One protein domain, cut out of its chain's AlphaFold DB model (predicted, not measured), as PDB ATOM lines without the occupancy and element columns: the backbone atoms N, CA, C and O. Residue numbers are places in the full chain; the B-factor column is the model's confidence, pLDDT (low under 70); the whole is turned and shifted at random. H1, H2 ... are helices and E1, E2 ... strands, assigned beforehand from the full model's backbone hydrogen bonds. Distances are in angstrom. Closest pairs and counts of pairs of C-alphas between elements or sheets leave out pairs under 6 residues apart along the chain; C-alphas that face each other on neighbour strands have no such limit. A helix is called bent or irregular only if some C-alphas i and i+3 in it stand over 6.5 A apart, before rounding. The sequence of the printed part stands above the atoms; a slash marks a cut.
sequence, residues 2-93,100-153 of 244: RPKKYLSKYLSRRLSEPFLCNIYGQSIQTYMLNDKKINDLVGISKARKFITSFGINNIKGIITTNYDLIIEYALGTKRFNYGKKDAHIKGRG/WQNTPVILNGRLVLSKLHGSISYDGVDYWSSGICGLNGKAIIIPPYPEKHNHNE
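What this domain is: This is residues 2 to 93 and 100 to 153 of the 244 residues of the protein "SIR2_2 domain-containing protein" of mine drainage metagenome (UniProt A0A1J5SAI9). Look for a body rich in loops, with short helices and three separate two-stranded pairs set round a middle of the short helix H4 and unnamed stretches, such as residues 118 to 121. At one side H3 packs on H4; on another the long helix H1 packs on H5 and reaches outward with its first residues, while the small hairpin E1 and E2 lies at the rim. The 146 printed residues hold five named helices and six named strands, in the order H1 E1 E2 H2 H3 E3 H4 E4 E5 E6 H5, with E1 and E2 antiparallel, E3 and E6 parallel, E4 and E5 antiparallel. The class is mixed, helices and strands, with under half of the residues in named elements; the whole is compact, with a radius of gyration of the C-alphas of 15.2 A and spans of 44 by 40 by 31 A.

Where its parts are: Find C-alpha 2 at (66.791, 56.138, -13.560); from there H1 runs 27.4 A to residue 19 and is irregular, with C-alphas 15 and 18 7.0 A apart. Next come E1, residues 20 to 23, E2, residues 27 to 30, and H2, residues 36 to 40. H3, residues 42 to 53, is 16.5 A long and starts at (32.040, 49.018, 1.885). Read on through E3, residues 61 to 64, H4, residues 70 to 75, E4, residues 87 to 89, E5, residues 105 to 107, and E6, residues 111 to 115, 12.9 A long. H5, residues 132 to 136, ends at (57.632, 47.468, -1.378).

How they stand to each other: H1 touches H5 with residues 9 to 17 alone, closest at the C-alphas of Ser 12 and Gly 134, 4.5 A. In the hairpin E1 and E2, N 21 and O 29 are 2.7 A apart. H2 is close to but not clearly touching H3; their closest C-alphas, Asn 39 and Ser 45, are 6.2 A apart. H3 touches H4 at a steep tilt of 53 degrees, the same way, closest at the C-alphas of Arg 48 and Ala 74, 4.4 A. Between E3 and E6, N 62 and O 112 are 2.8 A apart; residues 80 to 81 also pair, parallel, with residues 111 to 112 of E6. Between E4 and E5, N 89 and O 105 are 2.9 A apart. Every O i to N i+4 pair is within hydrogen-bond range in H3, H4 and H5; H1 has 12 of 14, and H2 has 0 of 1 but 2 of 2 O i to N i+3 pairs.

The domain as a whole: The farthest C-alphas, Arg 2 and Gly 55, are 45.7 A apart. Residues 94 to 99 are not printed; C-alphas 93 and 100 are 7.9 A apart across the cut. The links H4 to E4 and E6 to H5 are long. Look for pLDDT under 70 in 23 residues, among them 2 to 5, 23 to 27 and 146 to 152.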
ATOM      1  N   ARG A   2      67.073  56.062 -15.018       53.41
ATOM      2  CA  ARG A   2      66.791  56.138 -13.560       53.41
ATOM      3  C   ARG A   2      65.437  56.779 -13.152       53.41
ATOM      4  O   ARG A   2      64.805  56.219 -12.261       53.41
ATOM      5  N   PRO A   3      64.930  57.853 -13.795       61.06
ATOM      6  CA  PRO A   3      63.684  58.512 -13.366       61.06
ATOM      7  C   PRO A   3      62.439  57.622 -13.490       61.06
ATOM      8  O   PRO A   3      61.613  57.585 -12.583       61.06
ATOM      9  N   LYS A   4      62.350  56.827 -14.569       66.38
ATOM     10  CA  LYS A   4      61.227  55.902 -14.816       66.38
ATOM     11  C   LYS A   4      61.099  54.836 -13.716       66.38
ATOM     12  O   LYS A   4      59.992  54.533 -13.282       66.38
ATOM     13  N   LYS A   5      62.229  54.321 -13.207       68.19
ATOM     14  CA  LYS A   5      62.253  53.328 -12.117       68.19
ATOM     15  C   LYS A   5      61.734  53.911 -10.798       68.19
ATOM     16  O   LYS A   5      60.951  53.259 -10.114       68.19
ATOM     17  N   TYR A   6      62.139  55.133 -10.448       77.88
ATOM     18  CA  TYR A   6      61.665  55.795  -9.227       77.88
ATOM     19  C   TYR A   6      60.194  56.207  -9.321       77.88
ATOM     20  O   TYR A   6      59.465  56.035  -8.347       77.88
ATOM     21  N   LEU A   7      59.742  56.658 -10.496       79.19
ATOM     22  CA  LEU A   7      58.336  56.970 -10.742       79.19
ATOM     23  C   LEU A   7      57.452  55.725 -10.597       79.19
ATOM     24  O   LEU A   7      56.486  55.759  -9.846       79.19
ATOM     25  N   SER A   8      57.808  54.608 -11.240       76.69
ATOM     26  CA  SER A   8      57.052  53.353 -11.111       76.69
ATOM     27  C   SER A   8      57.004  52.860  -9.659       76.69
ATOM     28  O   SER A   8      55.943  52.489  -9.152       76.69
ATOM     29  N   LYS A   9      58.129  52.964  -8.935       81.62
ATOM     30  CA  LYS A   9      58.208  52.639  -7.505       81.62
ATOM     31  C   LYS A   9      57.279  53.513  -6.655       81.62
ATOM     32  O   LYS A   9      56.603  53.006  -5.763       81.62
ATOM     33  N   TYR A  10      57.263  54.818  -6.916       85.31
ATOM     34  CA  TYR A  10      56.408  55.776  -6.219       85.31
ATOM     35  C   TYR A  10      54.924  55.520  -6.508       85.31
ATOM     36  O   TYR A  10      54.134  55.384  -5.575       85.31
ATOM     37  N   LEU A  11      54.558  55.364  -7.783       84.25
ATOM     38  CA  LEU A  11      53.189  55.073  -8.205       84.25
ATOM     39  C   LEU A  11      52.674  53.774  -7.582       84.25
ATOM     40  O   LEU A  11      51.595  53.759  -7.000       84.25
ATOM     41  N   SER A  12      53.475  52.709  -7.621       84.94
ATOM     42  CA  SER A  12      53.118  51.413  -7.035       84.94
ATOM     43  C   SER A  12      52.796  51.506  -5.541       84.94
ATOM     44  O   SER A  12      51.854  50.868  -5.064       84.94
ATOM     45  N   ARG A  13      53.536  52.342  -4.801       84.56
ATOM     46  CA  ARG A  13      53.279  52.600  -3.378       84.56
ATOM     47  C   ARG A  13      51.975  53.349  -3.164       84.56
ATOM     48  O   ARG A  13      51.143  52.876  -2.399       84.56
ATOM     49  N   ARG A  14      51.770  54.453  -3.889       85.38
ATOM     50  CA  ARG A  14      50.538  55.257  -3.824       85.38
ATOM     51  C   ARG A  14      49.296  54.423  -4.147       85.38
ATOM     52  O   ARG A  14      48.299  54.513  -3.445       85.38
ATOM     53  N   LEU A  15      49.383  53.553  -5.155       85.25
ATOM     54  CA  LEU A  15      48.306  52.631  -5.537       85.25
ATOM     55  C   LEU A  15      48.003  51.570  -4.466       85.25
ATOM     56  O   LEU A  15      46.919  50.994  -4.471       85.25
ATOM     57  N   SER A  16      48.943  51.298  -3.559       84.94
ATOM     58  CA  SER A  16      48.771  50.310  -2.488       84.94
ATOM     59  C   SER A  16      48.138  50.889  -1.227       84.94
ATOM     60  O   SER A  16      47.600  50.127  -0.427       84.94
ATOM     61  N   GLU A  17      48.178  52.212  -1.045       83.62
ATOM     62  CA  GLU A  17      47.689  52.885   0.167       83.62
ATOM     63  C   GLU A  17      46.233  52.572   0.535       83.62
ATOM     64  O   GLU A  17      45.982  52.293   1.708       83.62
ATOM     65  N   PRO A  18      45.275  52.515  -0.415       82.62
ATOM     66  CA  PRO A  18      43.886  52.179  -0.092       82.62
ATOM     67  C   PRO A  18      43.697  50.760   0.463       82.62
ATOM     68  O   PRO A  18      42.639  50.437   0.997       82.62
ATOM     69  N   PHE A  19      44.703  49.896   0.313       81.81
ATOM     70  CA  PHE A  19      44.658  48.486   0.703       81.81
ATOM     71  C   PHE A  19      45.489  48.186   1.948       81.81
ATOM     72  O   PHE A  19      45.733  47.015   2.253       81.81
ATOM     73  N   LEU A  20      45.928  49.232   2.646       83.81
ATOM     74  CA  LEU A  20      46.657  49.115   3.894       83.81
ATOM     75  C   LEU A  20      45.704  48.866   5.066       83.81
ATOM     76  O   LEU A  20      44.590  49.385   5.128       83.81
ATOM     77  N   CYS A  21      46.164  48.066   6.016       77.50
ATOM     78  CA  CYS A  21      45.477  47.756   7.252       77.50
ATOM     79  C   CYS A  21      46.452  47.855   8.427       77.50
ATOM     80  O   CYS A  21      47.619  47.464   8.339       77.50
ATOM     81  N   ASN A  22      45.958  48.383   9.545       71.88
ATOM     82  CA  ASN A  22      46.705  48.389  10.795       71.88
ATOM     83  C   ASN A  22      46.522  47.036  11.479       71.88
ATOM     84  O   ASN A  22      45.406  46.652  11.851       71.88
ATOM     85  N   ILE A  23      47.626  46.317  11.664       62.34
ATOM     86  CA  ILE A  23      47.648  45.098  12.466       62.34
ATOM     87  C   ILE A  23      48.166  45.467  13.853       62.34
ATOM     88  O   ILE A  23      49.325  45.850  14.005       62.34
ATOM     89  N   TYR A  24      47.273  45.375  14.845       51.69
ATOM     90  CA  TYR A  24      47.565  45.467  16.282       51.69
ATOM     91  C   TYR A  24      48.565  46.574  16.671       51.69
ATOM     92  O   TYR A  24      49.519  46.341  17.402       51.69
ATOM     93  N   GLY A  25      48.353  47.792  16.159       51.59
ATOM     94  CA  GLY A  25      48.999  49.008  16.664       51.59
ATOM     95  C   GLY A  25      50.488  49.208  16.359       51.59
ATOM     96  O   GLY A  25      51.021  50.224  16.788       51.59
ATOM     97  N   GLN A  26      51.170  48.308  15.635       56.09
ATOM     98  CA  GLN A  26      52.630  48.425  15.437       56.09
ATOM     99  C   GLN A  26      53.125  48.261  13.991       56.09
ATOM    100  O   GLN A  26      54.243  48.675  13.694       56.09
ATOM    101  N   SER A  27      52.331  47.707  13.060       64.50
ATOM    102  CA  SER A  27      52.751  47.612  11.650       64.50
ATOM    103  C   SER A  27      51.612  47.817  10.651       64.50
ATOM    104  O   SER A  27      50.497  47.318  10.828       64.50
ATOM    105  N   ILE A  28      51.930  48.554   9.585       72.81
ATOM    106  CA  ILE A  28      51.095  48.720   8.397       72.81
ATOM    107  C   ILE A  28      51.336  47.513   7.485       72.81
ATOM    108  O   ILE A  28      52.471  47.256   7.080       72.81
ATOM    109  N   GLN A  29      50.277  46.781   7.144       80.06
ATOM    110  CA  GLN A  29      50.328  45.674   6.183       80.06
ATOM    111  C   GLN A  29      49.264  45.847   5.103       80.06
ATOM    112  O   GLN A  29      48.413  46.718   5.205       80.06
ATOM    113  N   THR A  30      49.320  45.041   4.047       84.56
ATOM    114  CA  THR A  30      48.252  44.972   3.043       84.56
ATOM    115  C   THR A  30      47.273  43.856   3.388       84.56
ATOM    116  O   THR A  30      47.683  42.811   3.897       84.56
ATOM    117  N   TYR A  31      45.989  44.053   3.084       86.94
ATOM    118  CA  TYR A  31      45.010  42.969   3.181       86.94
ATOM    119  C   TYR A  31      45.391  41.789   2.275       86.94
ATOM    120  O   TYR A  31      45.923  41.978   1.179       86.94
ATOM    121  N   MET A  32      45.097  40.574   2.725       87.62
ATOM    122  CA  MET A  32      45.286  39.346   1.956       87.62
ATOM    123  C   MET A  32      43.966  38.862   1.364       87.62
ATOM    124  O   MET A  32      42.901  39.065   1.942       87.62
ATOM    125  N   LEU A  33      44.012  38.173   0.222       88.44
ATOM    126  CA  LEU A  33      42.825  37.569  -0.378       88.44
ATOM    127  C   LEU A  33      42.091  36.699   0.653       88.44
ATOM    128  O   LEU A  33      42.682  35.840   1.303       88.44
ATOM    129  N   ASN A  34      40.773  36.892   0.736       86.62
ATOM    130  CA  ASN A  34      39.872  36.250   1.695       86.62
ATOM    131  C   ASN A  34      40.062  36.654   3.173       86.62
ATOM    132  O   ASN A  34      39.474  35.995   4.033       86.62
ATOM    133  N   ASP A  35      40.820  37.702   3.505       84.88
ATOM    134  CA  ASP A  35      40.835  38.243   4.870       84.88
ATOM    135  C   ASP A  35      39.420  38.617   5.323       84.88
ATOM    136  O   ASP A  35      38.661  39.249   4.587       84.88
ATOM    137  N   LYS A  36      39.058  38.277   6.566       83.25
ATOM    138  CA  LYS A  36      37.711  38.565   7.093       83.25
ATOM    139  C   LYS A  36      37.388  40.061   7.050       83.25
ATOM    140  O   LYS A  36      36.311  40.421   6.588       83.25
ATOM    141  N   LYS A  37      38.355  40.907   7.429       83.00
ATOM    142  CA  LYS A  37      38.224  42.374   7.460       83.00
ATOM    143  C   LYS A  37      37.952  43.003   6.090       83.00
ATOM    144  O   LYS A  37      37.376  44.081   6.022       83.00
ATOM    145  N   ILE A  38      38.318  42.337   4.989       83.81
ATOM    146  CA  ILE A  38      37.981  42.817   3.638       83.81
ATOM    147  C   ILE A  38      36.463  42.894   3.453       83.81
ATOM    148  O   ILE A  38      35.976  43.751   2.718       83.81
ATOM    149  N   ASN A  39      35.704  42.006   4.100       80.19
ATOM    150  CA  ASN A  39      34.248  41.989   3.974       80.19
ATOM    151  C   ASN A  39      33.584  43.214   4.610       80.19
ATOM    152  O   ASN A  39      32.487  43.571   4.187       80.19
ATOM    153  N   ASP A  40      34.271  43.869   5.544       84.12
ATOM    154  CA  ASP A  40      33.797  45.080   6.214       84.12
ATOM    155  C   ASP A  40      34.049  46.334   5.356       84.12
ATOM    156  O   ASP A  40      33.457  47.391   5.580       84.12
ATOM    157  N   LEU A  41      34.894  46.232   4.320       85.62
ATOM    158  CA  LEU A  41      35.155  47.333   3.399       85.62
ATOM    159  C   LEU A  41      33.955  47.536   2.467       85.62
ATOM    160  O   LEU A  41      33.709  46.746   1.549       85.62
ATOM    161  N   VAL A  42      33.244  48.653   2.656       87.19
ATOM    162  CA  VAL A  42      32.040  49.018   1.885       87.19
ATOM    163  C   VAL A  42      32.279  48.937   0.374       87.19
ATOM    164  O   VAL A  42      31.450  48.384  -0.348       87.19
ATOM    165  N   GLY A  43      33.424  49.429  -0.113       86.38
ATOM    166  CA  GLY A  43      33.779  49.380  -1.536       86.38
ATOM    167  C   GLY A  43      33.892  47.955  -2.083       86.38
ATOM    168  O   GLY A  43      33.372  47.665  -3.160       86.38
ATOM    169  N   ILE A  44      34.486  47.033  -1.318       89.88
ATOM    170  CA  ILE A  44      34.614  45.628  -1.726       89.88
ATOM    171  C   ILE A  44      33.265  44.913  -1.665       89.88
ATOM    172  O   ILE A  44      32.942  44.131  -2.558       89.88
ATOM    173  N   SER A  45      32.443  45.207  -0.655       88.38
ATOM    174  CA  SER A  45      31.076  44.685  -0.567       88.38
ATOM    175  C   SER A  45      30.231  45.118  -1.772       88.38
ATOM    176  O   SER A  45      29.582  44.279  -2.402       88.38
ATOM    177  N   LYS A  46      30.311  46.399  -2.169       88.38
ATOM    178  CA  LYS A  46      29.668  46.921  -3.385       88.38
ATOM    179  C   LYS A  46      30.190  46.229  -4.646       88.38
ATOM    180  O   LYS A  46      29.386  45.696  -5.405       88.38
ATOM    181  N   ALA A  47      31.509  46.147  -4.830       89.38
ATOM    182  CA  ALA A  47      32.115  45.474  -5.982       89.38
ATOM    183  C   ALA A  47      31.716  43.991  -6.071       89.38
ATOM    184  O   ALA A  47      31.428  43.474  -7.149       89.38
ATOM    185  N   ARG A  48      31.629  43.299  -4.932       89.69
ATOM    186  CA  ARG A  48      31.173  41.910  -4.875       89.69
ATOM    187  C   ARG A  48      29.719  41.779  -5.295       89.69
ATOM    188  O   ARG A  48      29.442  40.956  -6.163       89.69
ATOM    189  N   LYS A  49      28.816  42.577  -4.712       87.50
ATOM    190  CA  LYS A  49      27.392  42.596  -5.087       87.50
ATOM    191  C   LYS A  49      27.238  42.861  -6.581       87.50
ATOM    192  O   LYS A  49      26.561  42.096  -7.266       87.50
ATOM    193  N   PHE A  50      27.957  43.865  -7.074       86.25
ATOM    194  CA  PHE A  50      28.014  44.226  -8.479       86.25
ATOM    195  C   PHE A  50      28.405  43.033  -9.354       86.25
ATOM    196  O   PHE A  50      27.592  42.583 -10.151       86.25
ATOM    197  N   ILE A  51      29.574  42.424  -9.145       85.81
ATOM    198  CA  ILE A  51      30.028  41.283  -9.957       85.81
ATOM    199  C   ILE A  51      29.057  40.096  -9.859       85.81
ATOM    200  O   ILE A  51      28.760  39.446 -10.860       85.81
ATOM    201  N   THR A  52      28.527  39.802  -8.666       84.31
ATOM    202  CA  THR A  52      27.561  38.705  -8.503       84.31
ATOM    203  C   THR A  52      26.254  38.951  -9.248       84.31
ATOM    204  O   THR A  52      25.623  37.990  -9.687       84.31
ATOM    205  N   SER A  53      25.868  40.213  -9.445       82.62
ATOM    206  CA  SER A  53      24.633  40.578 -10.137       82.62
ATOM    207  C   SER A  53      24.637  40.216 -11.629       82.62
ATOM    208  O   SER A  53      23.574  39.924 -12.173       82.62
ATOM    209  N   PHE A  54      25.823  40.122 -12.246       77.38
ATOM    210  CA  PHE A  54      26.021  39.668 -13.630       77.38
ATOM    211  C   PHE A  54      25.948  38.144 -13.788       77.38
ATOM    212  O   PHE A  54      26.054  37.635 -14.901       77.38
ATOM    213  N   GLY A  55      25.783  37.397 -12.690       80.06
ATOM    214  CA  GLY A  55      25.808  35.941 -12.712       80.06
ATOM    215  C   GLY A  55      27.197  35.438 -13.085       80.06
ATOM    216  O   GLY A  55      27.449  35.063 -14.222       80.06
ATOM    217  N   ILE A  56      28.106  35.398 -12.112       77.38
ATOM    218  CA  ILE A  56      29.532  35.109 -12.334       77.38
ATOM    219  C   ILE A  56      29.829  33.839 -13.147       77.38
ATOM    220  O   ILE A  56      30.828  33.783 -13.854       77.38
ATOM    221  N   ASN A  57      28.944  32.840 -13.091       78.81
ATOM    222  CA  ASN A  57      29.067  31.600 -13.861       78.81
ATOM    223  C   ASN A  57      28.908  31.804 -15.380       78.81
ATOM    224  O   ASN A  57      29.369  30.971 -16.157       78.81
ATOM    225  N   ASN A  58      28.289  32.911 -15.794       83.62
ATOM    226  CA  ASN A  58      28.074  33.287 -17.188       83.62
ATOM    227  C   ASN A  58      29.208  34.169 -17.737       83.62
ATOM    228  O   ASN A  58      29.249  34.443 -18.935       83.62
ATOM    229  N   ILE A  59      30.141  34.606 -16.886       89.56
ATOM    230  CA  ILE A  59      31.263  35.461 -17.276       89.56
ATOM    231  C   ILE A  59      32.463  34.574 -17.609       89.56
ATOM    232  O   ILE A  59      32.968  33.842 -16.757       89.56
ATOM    233  N   LYS A  60      32.942  34.643 -18.856       91.69
ATOM    234  CA  LYS A  60      34.127  33.883 -19.295       91.69
ATOM    235  C   LYS A  60      35.429  34.444 -18.727       91.69
ATOM    236  O   LYS A  60      36.298  33.683 -18.310       91.69
ATOM    237  N   GLY A  61      35.544  35.765 -18.666       95.06
ATOM    238  CA  GLY A  61      36.710  36.428 -18.108       95.06
ATOM    239  C   GLY A  61      36.478  37.912 -17.878       95.06
ATOM    240  O   GLY A  61      35.505  38.487 -18.361       95.06
ATOM    241  N   ILE A  62      37.387  38.512 -17.119       96.94
ATOM    242  CA  ILE A  62      37.472  39.947 -16.873       96.94
ATOM    243  C   ILE A  62      38.825  40.411 -17.400       96.94
ATOM    244  O   ILE A  62      39.865  39.854 -17.050       96.94
ATOM    245  N   ILE A  63      38.808  41.444 -18.233       97.25
ATOM    246  CA  ILE A  63      40.008  42.100 -18.745       97.25
ATOM    247  C   ILE A  63      40.025  43.500 -18.147       97.25
ATOM    248  O   ILE A  63      39.023  44.207 -18.210       97.25
ATOM    249  N   THR A  64      41.140  43.892 -17.539       95.81
ATOM    250  CA  THR A  64      41.260  45.205 -16.907       95.81
ATOM    251  C   THR A  64      42.631  45.828 -17.133       95.81
ATOM    252  O   THR A  64      43.651  45.148 -17.274       95.81
ATOM    253  N   THR A  65      42.629  47.154 -17.157       92.81
ATOM    254  CA  THR A  65      43.798  48.031 -17.183       92.81
ATOM    255  C   THR A  65      44.136  48.585 -15.796       92.81
ATOM    256  O   THR A  65      45.127  49.303 -15.663       92.81
ATOM    257  N   ASN A  66      43.334  48.251 -14.776       92.44
ATOM    258  CA  ASN A  66      43.526  48.683 -13.397       92.44
ATOM    259  C   ASN A  66      44.576  47.826 -12.682       92.44
ATOM    260  O   ASN A  66      44.636  46.605 -12.840       92.44
ATOM    261  N   TYR A  67      45.360  48.477 -11.825       92.06
ATOM    262  CA  TYR A  67      46.445  47.846 -11.067       92.06
ATOM    263  C   TYR A  67      45.991  47.287  -9.711       92.06
ATOM    264  O   TYR A  67      46.639  46.382  -9.173       92.06
ATOM    265  N   ASP A  68      44.911  47.857  -9.166       92.12
ATOM    266  CA  ASP A  68      44.377  47.652  -7.813       92.12
ATOM    267  C   ASP A  68      43.836  46.238  -7.563       92.12
ATOM    268  O   ASP A  68      43.767  45.452  -8.490       92.12
ATOM    269  N   LEU A  69      43.448  45.891  -6.331       93.00
ATOM    270  CA  LEU A  69      42.997  44.531  -5.977       93.00
ATOM    271  C   LEU A  69      41.488  44.401  -5.733       93.00
ATOM    272  O   LEU A  69      41.039  43.420  -5.138       93.00
ATOM    273  N   ILE A  70      40.682  45.373  -6.168       93.62
ATOM    274  CA  ILE A  70      39.242  45.396  -5.868       93.62
ATOM    275  C   ILE A  70      38.545  44.167  -6.456       93.62
ATOM    276  O   ILE A  70      37.760  43.514  -5.763       93.62
ATOM    277  N   ILE A  71      38.851  43.830  -7.714       94.38
ATOM    278  CA  ILE A  71      38.267  42.672  -8.401       94.38
ATOM    279  C   ILE A  71      38.665  41.383  -7.675       94.38
ATOM    280  O   ILE A  71      37.803  40.565  -7.354       94.38
ATOM    281  N   GLU A  72      39.944  41.213  -7.347       94.81
ATOM    282  CA  GLU A  72      40.427  40.030  -6.638       94.81
ATOM    283  C   GLU A  72      39.796  39.859  -5.254       94.81
ATOM    284  O   GLU A  72      39.377  38.755  -4.904       94.81
ATOM    285  N   TYR A  73      39.672  40.935  -4.480       93.12
ATOM    286  CA  TYR A  73      39.030  40.907  -3.165       93.12
ATOM    287  C   TYR A  73      37.521  40.638  -3.242       93.12
ATOM    288  O   TYR A  73      36.952  39.949  -2.385       93.12
ATOM    289  N   ALA A  74      36.853  41.152  -4.274       92.81
ATOM    290  CA  ALA A  74      35.437  40.899  -4.506       92.81
ATOM    291  C   ALA A  74      35.177  39.431  -4.887       92.81
ATOM    292  O   ALA A  74      34.217  38.817  -4.402       92.81
ATOM    293  N   LEU A  75      36.046  38.865  -5.726       93.12
ATOM    294  CA  LEU A  75      35.959  37.496  -6.227       93.12
ATOM    295  C   LEU A  75      36.403  36.458  -5.189       93.12
ATOM    296  O   LEU A  75      35.759  35.415  -5.056       93.12
ATOM    297  N   GLY A  76      37.470  36.747  -4.449       92.12
ATOM    298  CA  GLY A  76      38.155  35.786  -3.594       92.12
ATOM    299  C   GLY A  76      38.838  34.676  -4.396       92.12
ATOM    300  O   GLY A  76      38.611  34.491  -5.594       92.12
ATOM    301  N   THR A  77      39.658  33.871  -3.726       91.88
ATOM    302  CA  THR A  77      40.492  32.847  -4.396       91.88
ATOM    303  C   THR A  77      39.683  31.743  -5.083       91.88
ATOM    304  O   THR A  77      40.211  31.006  -5.914       91.88
ATOM    305  N   LYS A  78      38.390  31.632  -4.751       91.81
ATOM    306  CA  LYS A  78      37.509  30.572  -5.247       91.81
ATOM    307  C   LYS A  78      36.870  30.840  -6.609       91.81
ATOM    308  O   LYS A  78      36.213  29.960  -7.161       91.81
ATOM    309  N   ARG A  79      36.969  32.068  -7.126       93.62
ATOM    310  CA  ARG A  79      36.165  32.494  -8.286       93.62
ATOM    311  C   ARG A  79      36.971  32.860  -9.518       93.62
ATOM    312  O   ARG A  79      36.438  32.699 -10.611       93.62
ATOM    313  N   PHE A  80      38.245  33.213  -9.364       95.31
ATOM    314  CA  PHE A  80      39.105  33.571 -10.487       95.31
ATOM    315  C   PHE A  80      40.453  32.847 -10.505       95.31
ATOM    316  O   PHE A  80      40.830  32.189  -9.535       95.31
ATOM    317  N   ASN A  81      41.171  33.012 -11.617       96.00
ATOM    318  CA  ASN A  81      42.588  32.710 -11.787       96.00
ATOM    319  C   ASN A  81      43.241  33.684 -12.797       96.00
ATOM    320  O   ASN A  81      42.547  34.270 -13.627       96.00
ATOM    321  N   TYR A  82      44.571  33.823 -12.772       95.38
ATOM    322  CA  TYR A  82      45.335  34.645 -13.733       95.38
ATOM    323  C   TYR A  82      45.742  33.850 -14.991       95.38
ATOM    324  O   TYR A  82      46.921  33.746 -15.338       95.38
ATOM    325  N   GLY A  83      44.783  33.170 -15.622       93.31
ATOM    326  CA  GLY A  83      44.995  32.364 -16.833       93.31
ATOM    327  C   GLY A  83      45.566  30.959 -16.615       93.31
ATOM    328  O   GLY A  83      45.809  30.234 -17.575       93.31
ATOM    329  N   LYS A  84      45.803  30.558 -15.363       93.19
ATOM    330  CA  LYS A  84      46.146  29.180 -14.991       93.19
ATOM    331  C   LYS A  84      45.298  28.788 -13.790       93.19
ATOM    332  O   LYS A  84      45.510  29.309 -12.698       93.19
ATOM    333  N   LYS A  85      44.339  27.890 -14.005       92.62
ATOM    334  CA  LYS A  85      43.525  27.330 -12.927       92.62
ATOM    335  C   LYS A  85      44.415  26.560 -11.947       92.62
ATOM    336  O   LYS A  85      45.406  25.960 -12.358       92.62
ATOM    337  N   ASP A  86      44.058  26.627 -10.669       92.38
ATOM    338  CA  ASP A  86      44.757  25.973  -9.562       92.38
ATOM    339  C   ASP A  86      46.206  26.478  -9.408       92.38
ATOM    340  O   ASP A  86      47.069  25.814  -8.840       92.38
ATOM    341  N   ALA A  87      46.485  27.691  -9.906       90.81
ATOM    342  CA  ALA A  87      47.778  28.336  -9.734       90.81
ATOM    343  C   ALA A  87      48.022  28.692  -8.267       90.81
ATOM    344  O   ALA A  87      47.146  29.228  -7.582       90.81
ATOM    345  N   HIS A  88      49.246  28.424  -7.823       91.88
ATOM    346  CA  HIS A  88      49.742  28.835  -6.520       91.88
ATOM    347  C   HIS A  88      50.236  30.278  -6.614       91.88
ATOM    348  O   HIS A  88      50.978  30.615  -7.536       91.88
ATOM    349  N   ILE A  89      49.833  31.115  -5.663       91.69
ATOM    350  CA  ILE A  89      50.332  32.484  -5.513       91.69
ATOM    351  C   ILE A  89      51.045  32.638  -4.165       91.69
ATOM    352  O   ILE A  89      50.763  31.909  -3.207       91.69
ATOM    353  N   LYS A  90      51.986  33.581  -4.097       89.44
ATOM    354  CA  LYS A  90      52.777  33.870  -2.893       89.44
ATOM    355  C   LYS A  90      51.949  34.588  -1.829       89.44
ATOM    356  O   LYS A  90      50.937  35.205  -2.130       89.44
ATOM    357  N   GLY A  91      52.423  34.573  -0.586       80.25
ATOM    358  CA  GLY A  91      51.774  35.243   0.547       80.25
ATOM    359  C   GLY A  91      51.099  34.265   1.507       80.25
ATOM    360  O   GLY A  91      51.124  33.055   1.295       80.25
ATOM    361  N   ARG A  92      50.552  34.780   2.616       69.75
ATOM    362  CA  ARG A  92      49.930  33.925   3.639       69.75
ATOM    363  C   ARG A  92      48.502  33.560   3.215       69.75
ATOM    364  O   ARG A  92      47.823  34.350   2.557       69.75
ATOM    365  N   GLY A  93      48.078  32.347   3.568       60.84
ATOM    366  CA  GLY A  93      46.702  31.876   3.395       60.84
ATOM    367  C   GLY A  93      45.734  32.430   4.445       60.84
ATOM    368  O   GLY A  93      46.121  33.194   5.321       60.84
ATOM    369  N   TRP A 100      50.984  27.502   9.312       47.97
ATOM    370  CA  TRP A 100      50.986  27.024   7.932       47.97
ATOM    371  C   TRP A 100      51.975  27.859   7.114       47.97
ATOM    372  O   TRP A 100      51.646  28.399   6.054       47.97
ATOM    373  N   GLN A 101      53.198  28.013   7.634       47.75
ATOM    374  CA  GLN A 101      54.335  28.367   6.798       47.75
ATOM    375  C   GLN A 101      54.360  27.290   5.705       47.75
ATOM    376  O   GLN A 101      54.514  26.117   6.021       47.75
ATOM    377  N   ASN A 102      54.120  27.684   4.449       52.94
ATOM    378  CA  ASN A 102      54.096  26.836   3.244       52.94
ATOM    379  C   ASN A 102      52.742  26.288   2.748       52.94
ATOM    380  O   ASN A 102      52.762  25.516   1.791       52.94
ATOM    381  N   THR A 103      51.574  26.703   3.263       61.72
ATOM    382  CA  THR A 103      50.311  26.391   2.551       61.72
ATOM    383  C   THR A 103      50.068  27.422   1.446       61.72
ATOM    384  O   THR A 103      49.790  28.584   1.763       61.72
ATOM    385  N   PRO A 104      50.173  27.045   0.156       74.19
ATOM    386  CA  PRO A 104      50.027  27.989  -0.942       74.19
ATOM    387  C   PRO A 104      48.599  28.527  -1.009       74.19
ATOM    388  O   PRO A 104      47.624  27.815  -0.752       74.19
ATOM    389  N   VAL A 105      48.457  29.788  -1.410       86.62
ATOM    390  CA  VAL A 105      47.151  30.319  -1.797       86.62
ATOM    391  C   VAL A 105      46.852  29.826  -3.208       86.62
ATOM    392  O   VAL A 105      47.608  30.104  -4.134       86.62
ATOM    393  N   ILE A 106      45.758  29.081  -3.365       91.12
ATOM    394  CA  ILE A 106      45.383  28.457  -4.638       91.12
ATOM    395  C   ILE A 106      44.215  29.218  -5.263       91.12
ATOM    396  O   ILE A 106      43.171  29.403  -4.629       91.12
ATOM    397  N   LEU A 107      44.384  29.630  -6.520       93.88
ATOM    398  CA  LEU A 107      43.350  30.262  -7.340       93.88
ATOM    399  C   LEU A 107      42.595  29.202  -8.153       93.88
ATOM    400  O   LEU A 107      42.987  28.861  -9.270       93.88
ATOM    401  N   ASN A 108      41.520  28.652  -7.588       91.88
ATOM    402  CA  ASN A 108      40.800  27.503  -8.165       91.88
ATOM    403  C   ASN A 108      39.548  27.884  -8.979       91.88
ATOM    404  O   ASN A 108      38.822  27.021  -9.485       91.88
ATOM    405  N   GLY A 109      39.282  29.183  -9.110       91.62
ATOM    406  CA  GLY A 109      38.107  29.676  -9.802       91.62
ATOM    407  C   GLY A 109      38.185  29.551 -11.320       91.62
ATOM    408  O   GLY A 109      39.263  29.478 -11.906       91.62
ATOM    409  N   ARG A 110      37.018  29.537 -11.975       91.44
ATOM    410  CA  ARG A 110      36.908  29.370 -13.436       91.44
ATOM    411  C   ARG A 110      37.100  30.670 -14.218       91.44
ATOM    412  O   ARG A 110      37.498  30.606 -15.375       91.44
ATOM    413  N   LEU A 111      36.811  31.819 -13.609       93.94
ATOM    414  CA  LEU A 111      36.879  33.114 -14.279       93.94
ATOM    415  C   LEU A 111      38.340  33.498 -14.532       93.94
ATOM    416  O   LEU A 111      39.145  33.540 -13.602       93.94
ATOM    417  N   VAL A 112      38.685  33.809 -15.776       95.81
ATOM    418  CA  VAL A 112      40.028  34.302 -16.111       95.81
ATOM    419  C   VAL A 112      40.087  35.809 -15.871       95.81
ATOM    420  O   VAL A 112      39.296  36.551 -16.448       95.81
ATOM    421  N   LEU A 113      41.004  36.265 -15.017       97.19
ATOM    422  CA  LEU A 113      41.284  37.684 -14.790       97.19
ATOM    423  C   LEU A 113      42.597  38.064 -15.485       97.19
ATOM    424  O   LEU A 113      43.664  37.590 -15.097       97.19
ATOM    425  N   SER A 114      42.515  38.941 -16.482       96.31
ATOM    426  CA  SER A 114      43.664  39.424 -17.255       96.31
ATOM    427  C   SER A 114      43.951  40.889 -16.931       96.31
ATOM    428  O   SER A 114      43.126  41.760 -17.213       96.31
ATOM    429  N   LYS A 115      45.133  41.167 -16.368       95.38
ATOM    430  CA  LYS A 115      45.587  42.520 -16.010       95.38
ATOM    431  C   LYS A 115      46.625  43.040 -16.992       95.38
ATOM    432  O   LYS A 115      47.805  42.726 -16.888       95.38
ATOM    433  N   LEU A 116      46.181  43.846 -17.952       92.38
ATOM    434  CA  LEU A 116      47.002  44.227 -19.106       92.38
ATOM    435  C   LEU A 116      48.125  45.212 -18.774       92.38
ATOM    436  O   LEU A 116      49.143  45.217 -19.462       92.38
ATOM    437  N   HIS A 117      47.949  46.025 -17.730       90.44
ATOM    438  CA  HIS A 117      48.955  46.983 -17.264       90.44
ATOM    439  C   HIS A 117      49.707  46.517 -16.009       90.44
ATOM    440  O   HIS A 117      50.384  47.315 -15.363       90.44
ATOM    441  N   GLY A 118      49.597  45.239 -15.647       91.62
ATOM    442  CA  GLY A 118      50.183  44.698 -14.426       91.62
ATOM    443  C   GLY A 118      49.346  44.943 -13.175       91.62
ATOM    444  O   GLY A 118      48.173  45.311 -13.237       91.62
ATOM    445  N   SER A 119      49.937  44.671 -12.012       93.81
ATOM    446  CA  SER A 119      49.221  44.687 -10.736       93.81
ATOM    447  C   SER A 119      50.136  45.029  -9.572       93.81
ATOM    448  O   SER A 119      51.287  44.605  -9.528       93.81
ATOM    449  N   ILE A 120      49.577  45.683  -8.550       93.50
ATOM    450  CA  ILE A 120      50.260  45.889  -7.264       93.50
ATOM    451  C   ILE A 120      50.555  44.581  -6.504       93.50
ATOM    452  O   ILE A 120      51.274  44.609  -5.506       93.50
ATOM    453  N   SER A 121      50.015  43.446  -6.959       93.50
ATOM    454  CA  SER A 121      50.292  42.106  -6.424       93.50
ATOM    455  C   SER A 121      51.279  41.285  -7.260       93.50
ATOM    456  O   SER A 121      51.566  40.153  -6.890       93.50
ATOM    457  N   TYR A 122      51.806  41.807  -8.371       93.38
ATOM    458  CA  TYR A 122      52.673  41.053  -9.282       93.38
ATOM    459  C   TYR A 122      54.104  41.581  -9.251       93.38
ATOM    460  O   TYR A 122      54.315  42.775  -9.451       93.38
ATOM    461  N   ASP A 123      55.088  40.714  -9.008       91.06
ATOM    462  CA  ASP A 123      56.511  41.094  -8.935       91.06
ATOM    463  C   ASP A 123      57.308  40.833 -10.228       91.06
ATOM    464  O   ASP A 123      58.522  41.038 -10.248       91.06
ATOM    465  N   GLY A 124      56.636  40.411 -11.305       87.62
ATOM    466  CA  GLY A 124      57.271  40.030 -12.573       87.62
ATOM    467  C   GLY A 124      57.549  38.532 -12.701       87.62
ATOM    468  O   GLY A 124      57.871  38.069 -13.791       87.62
ATOM    469  N   VAL A 125      57.408  37.777 -11.610       87.81
ATOM    470  CA  VAL A 125      57.566  36.318 -11.581       87.81
ATOM    471  C   VAL A 125      56.294  35.671 -11.043       87.81
ATOM    472  O   VAL A 125      55.701  34.815 -11.698       87.81
ATOM    473  N   ASP A 126      55.839  36.124  -9.879       89.88
ATOM    474  CA  ASP A 126      54.716  35.562  -9.146       89.88
ATOM    475  C   ASP A 126      53.671  36.623  -8.804       89.88
ATOM    476  O   ASP A 126      53.965  37.783  -8.491       89.88
ATOM    477  N   TYR A 127      52.415  36.184  -8.800       93.62
ATOM    478  CA  TYR A 127      51.341  36.910  -8.139       93.62
ATOM    479  C   TYR A 127      51.385  36.646  -6.632       93.62
ATOM    480  O   TYR A 127      51.778  35.567  -6.177       93.62
ATOM    481  N   TRP A 128      50.946  37.632  -5.861       92.50
ATOM    482  CA  TRP A 128      50.876  37.597  -4.408       92.50
ATOM    483  C   TRP A 128      49.424  37.706  -3.944       92.50
ATOM    484  O   TRP A 128      48.593  38.357  -4.573       92.50
ATOM    485  N   SER A 129      49.108  37.107  -2.801       90.19
ATOM    486  CA  SER A 129      47.787  37.173  -2.181       90.19
ATOM    487  C   SER A 129      47.469  38.550  -1.596       90.19
ATOM    488  O   SER A 129      46.400  38.728  -1.029       90.19
ATOM    489  N   SER A 130      48.361  39.532  -1.718       89.69
ATOM    490  CA  SER A 130      48.171  40.894  -1.226       89.69
ATOM    491  C   SER A 130      48.895  41.919  -2.100       89.69
ATOM    492  O   SER A 130      49.731  41.580  -2.938       89.69
ATOM    493  N   GLY A 131      48.630  43.207  -1.862       88.75
ATOM    494  CA  GLY A 131      49.304  44.327  -2.541       88.75
ATOM    495  C   GLY A 131      50.736  44.604  -2.060       88.75
ATOM    496  O   GLY A 131      51.232  45.720  -2.206       88.75
ATOM    497  N   ILE A 132      51.394  43.636  -1.410       87.81
ATOM    498  CA  ILE A 132      52.701  43.833  -0.761       87.81
ATOM    499  C   ILE A 132      53.805  44.230  -1.751       87.81
ATOM    500  O   ILE A 132      54.725  44.974  -1.397       87.81
ATOM    501  N   CYS A 133      53.708  43.788  -3.007       88.88
ATOM    502  CA  CYS A 133      54.654  44.168  -4.052       88.88
ATOM    503  C   CYS A 133      54.591  45.667  -4.328       88.88
ATOM    504  O   CYS A 133      55.638  46.311  -4.437       88.88
ATOM    505  N   GLY A 134      53.389  46.238  -4.380       88.62
ATOM    506  CA  GLY A 134      53.207  47.666  -4.590       88.62
ATOM    507  C   GLY A 134      53.770  48.494  -3.435       88.62
ATOM    508  O   GLY A 134      54.563  49.406  -3.672       88.62
ATOM    509  N   LEU A 135      53.494  48.099  -2.187       87.06
ATOM    510  CA  LEU A 135      54.034  48.748  -0.982       87.06
ATOM    511  C   LEU A 135      55.575  48.736  -0.947       87.06
ATOM    512  O   LEU A 135      56.236  49.744  -0.673       87.06
ATOM    513  N   ASN A 136      56.177  47.604  -1.314       86.38
ATOM    514  CA  ASN A 136      57.632  47.468  -1.378       86.38
ATOM    515  C   ASN A 136      58.244  48.127  -2.624       86.38
ATOM    516  O   ASN A 136      59.471  48.234  -2.728       86.38
ATOM    517  N   GLY A 137      57.411  48.600  -3.555       85.25
ATOM    518  CA  GLY A 137      57.853  49.185  -4.812       85.25
ATOM    519  C   GLY A 137      58.522  48.168  -5.743       85.25
ATOM    520  O   GLY A 137      59.437  48.521  -6.484       85.25
ATOM    521  N   LYS A 138      58.109  46.903  -5.631       88.06
ATOM    522  CA  LYS A 138      58.521  45.769  -6.470       88.06
ATOM    523  C   LYS A 138      57.445  45.367  -7.480       88.06
ATOM    524  O   LYS A 138      57.687  44.467  -8.270       88.06
ATOM    525  N   ALA A 139      56.266  45.989  -7.424       90.81
ATOM    526  CA  ALA A 139      55.206  45.704  -8.375       90.81
ATOM    527  C   ALA A 139      55.632  46.064  -9.802       90.81
ATOM    528  O   ALA A 139      56.204  47.134 -10.031       90.81
ATOM    529  N   ILE A 140      55.313  45.187 -10.750       89.62
ATOM    530  CA  ILE A 140      55.456  45.477 -12.174       89.62
ATOM    531  C   ILE A 140      54.133  46.054 -12.664       89.62
ATOM    532  O   ILE A 140      53.091  45.393 -12.660       89.62
ATOM    533  N   ILE A 141      54.200  47.320 -13.068       88.00
ATOM    534  CA  ILE A 141      53.094  48.071 -13.649       88.00
ATOM    535  C   ILE A 141      53.568  48.777 -14.921       88.00
ATOM    536  O   ILE A 141      54.714  49.225 -14.996       88.00
ATOM    537  N   ILE A 142      52.674  48.915 -15.896       85.06
ATOM    538  CA  ILE A 142      52.867  49.779 -17.064       85.06
ATOM    539  C   ILE A 142      52.239  51.133 -16.730       85.06
ATOM    540  O   ILE A 142      51.015  51.225 -16.747       85.06
ATOM    541  N   PRO A 143      53.010  52.187 -16.407       75.88
ATOM    542  CA  PRO A 143      52.411  53.470 -16.071       75.88
ATOM    543  C   PRO A 143      51.644  54.076 -17.262       75.88
ATOM    544  O   PRO A 143      51.939  53.766 -18.420       75.88
ATOM    545  N   PRO A 144      50.666  54.962 -17.009       68.38
ATOM    546  CA  PRO A 144      49.920  55.640 -18.062       68.38
ATOM    547  C   PRO A 144      50.799  56.715 -18.721       68.38
ATOM    548  O   PRO A 144      50.828  57.858 -18.278       68.38
ATOM    549  N   TYR A 145      51.551  56.349 -19.760       71.81
ATOM    550  CA  TYR A 145      52.263  57.296 -20.624       71.81
ATOM    551  C   TYR A 145      52.036  56.953 -22.110       71.81
ATOM    552  O   TYR A 145      51.667  55.818 -22.393       71.81
ATOM    553  N   PRO A 146      52.218  57.895 -23.055       57.62
ATOM    554  CA  PRO A 146      51.745  57.728 -24.438       57.62
ATOM    555  C   PRO A 146      52.473  56.669 -25.287       57.62
ATOM    556  O   PRO A 146      51.934  56.205 -26.281       57.62
ATOM    557  N   GLU A 147      53.680  56.257 -24.898       62.78
ATOM    558  CA  GLU A 147      54.547  55.352 -25.675       62.78
ATOM    559  C   GLU A 147      54.659  53.962 -25.021       62.78
ATOM    560  O   GLU A 147      55.752  53.456 -24.742       62.78
ATOM    561  N   LYS A 148      53.524  53.341 -24.682       61.97
ATOM    562  CA  LYS A 148      53.533  51.979 -24.126       61.97
ATOM    563  C   LYS A 148      53.875  50.990 -25.236       61.97
ATOM    564  O   LYS A 148      53.087  50.777 -26.152       61.97
ATOM    565  N   HIS A 149      55.031  50.349 -25.133       59.50
ATOM    566  CA  HIS A 149      55.344  49.187 -25.958       59.50
ATOM    567  C   HIS A 149      54.791  47.916 -25.310       59.50
ATOM    568  O   HIS A 149      54.571  47.865 -24.100       59.50
ATOM    569  N   ASN A 150      54.584  46.867 -26.110       57.19
ATOM    570  CA  ASN A 150      54.247  45.551 -25.577       57.19
ATOM    571  C   ASN A 150      55.381  45.070 -24.667       57.19
ATOM    572  O   ASN A 150      56.501  44.823 -25.115       57.19
ATOM    573  N   HIS A 151      55.087  44.941 -23.379       65.50
ATOM    574  CA  HIS A 151      56.030  44.417 -22.407       65.50
ATOM    575  C   HIS A 151      55.913  42.891 -22.394       65.50
ATOM    576  O   HIS A 151      54.888  42.346 -21.982       65.50
ATOM    577  N   ASN A 152      56.969  42.196 -22.835       69.38
ATOM    578  CA  ASN A 152      57.047  40.725 -22.854       69.38
ATOM    579  C   ASN A 152      56.684  40.087 -21.496       69.38
ATOM    580  O   ASN A 152      56.154  38.975 -21.452       69.38
ATOM    581  N   GLU A 153      56.913  40.829 -20.409       70.25
ATOM    582  CA  GLU A 153      56.582  40.498 -19.017       70.25
ATOM    583  C   GLU A 153      55.091  40.201 -18.782       70.25
ATOM    584  O   GLU A 153      54.766  39.492 -17.833       70.25
TER     585      GLU A 153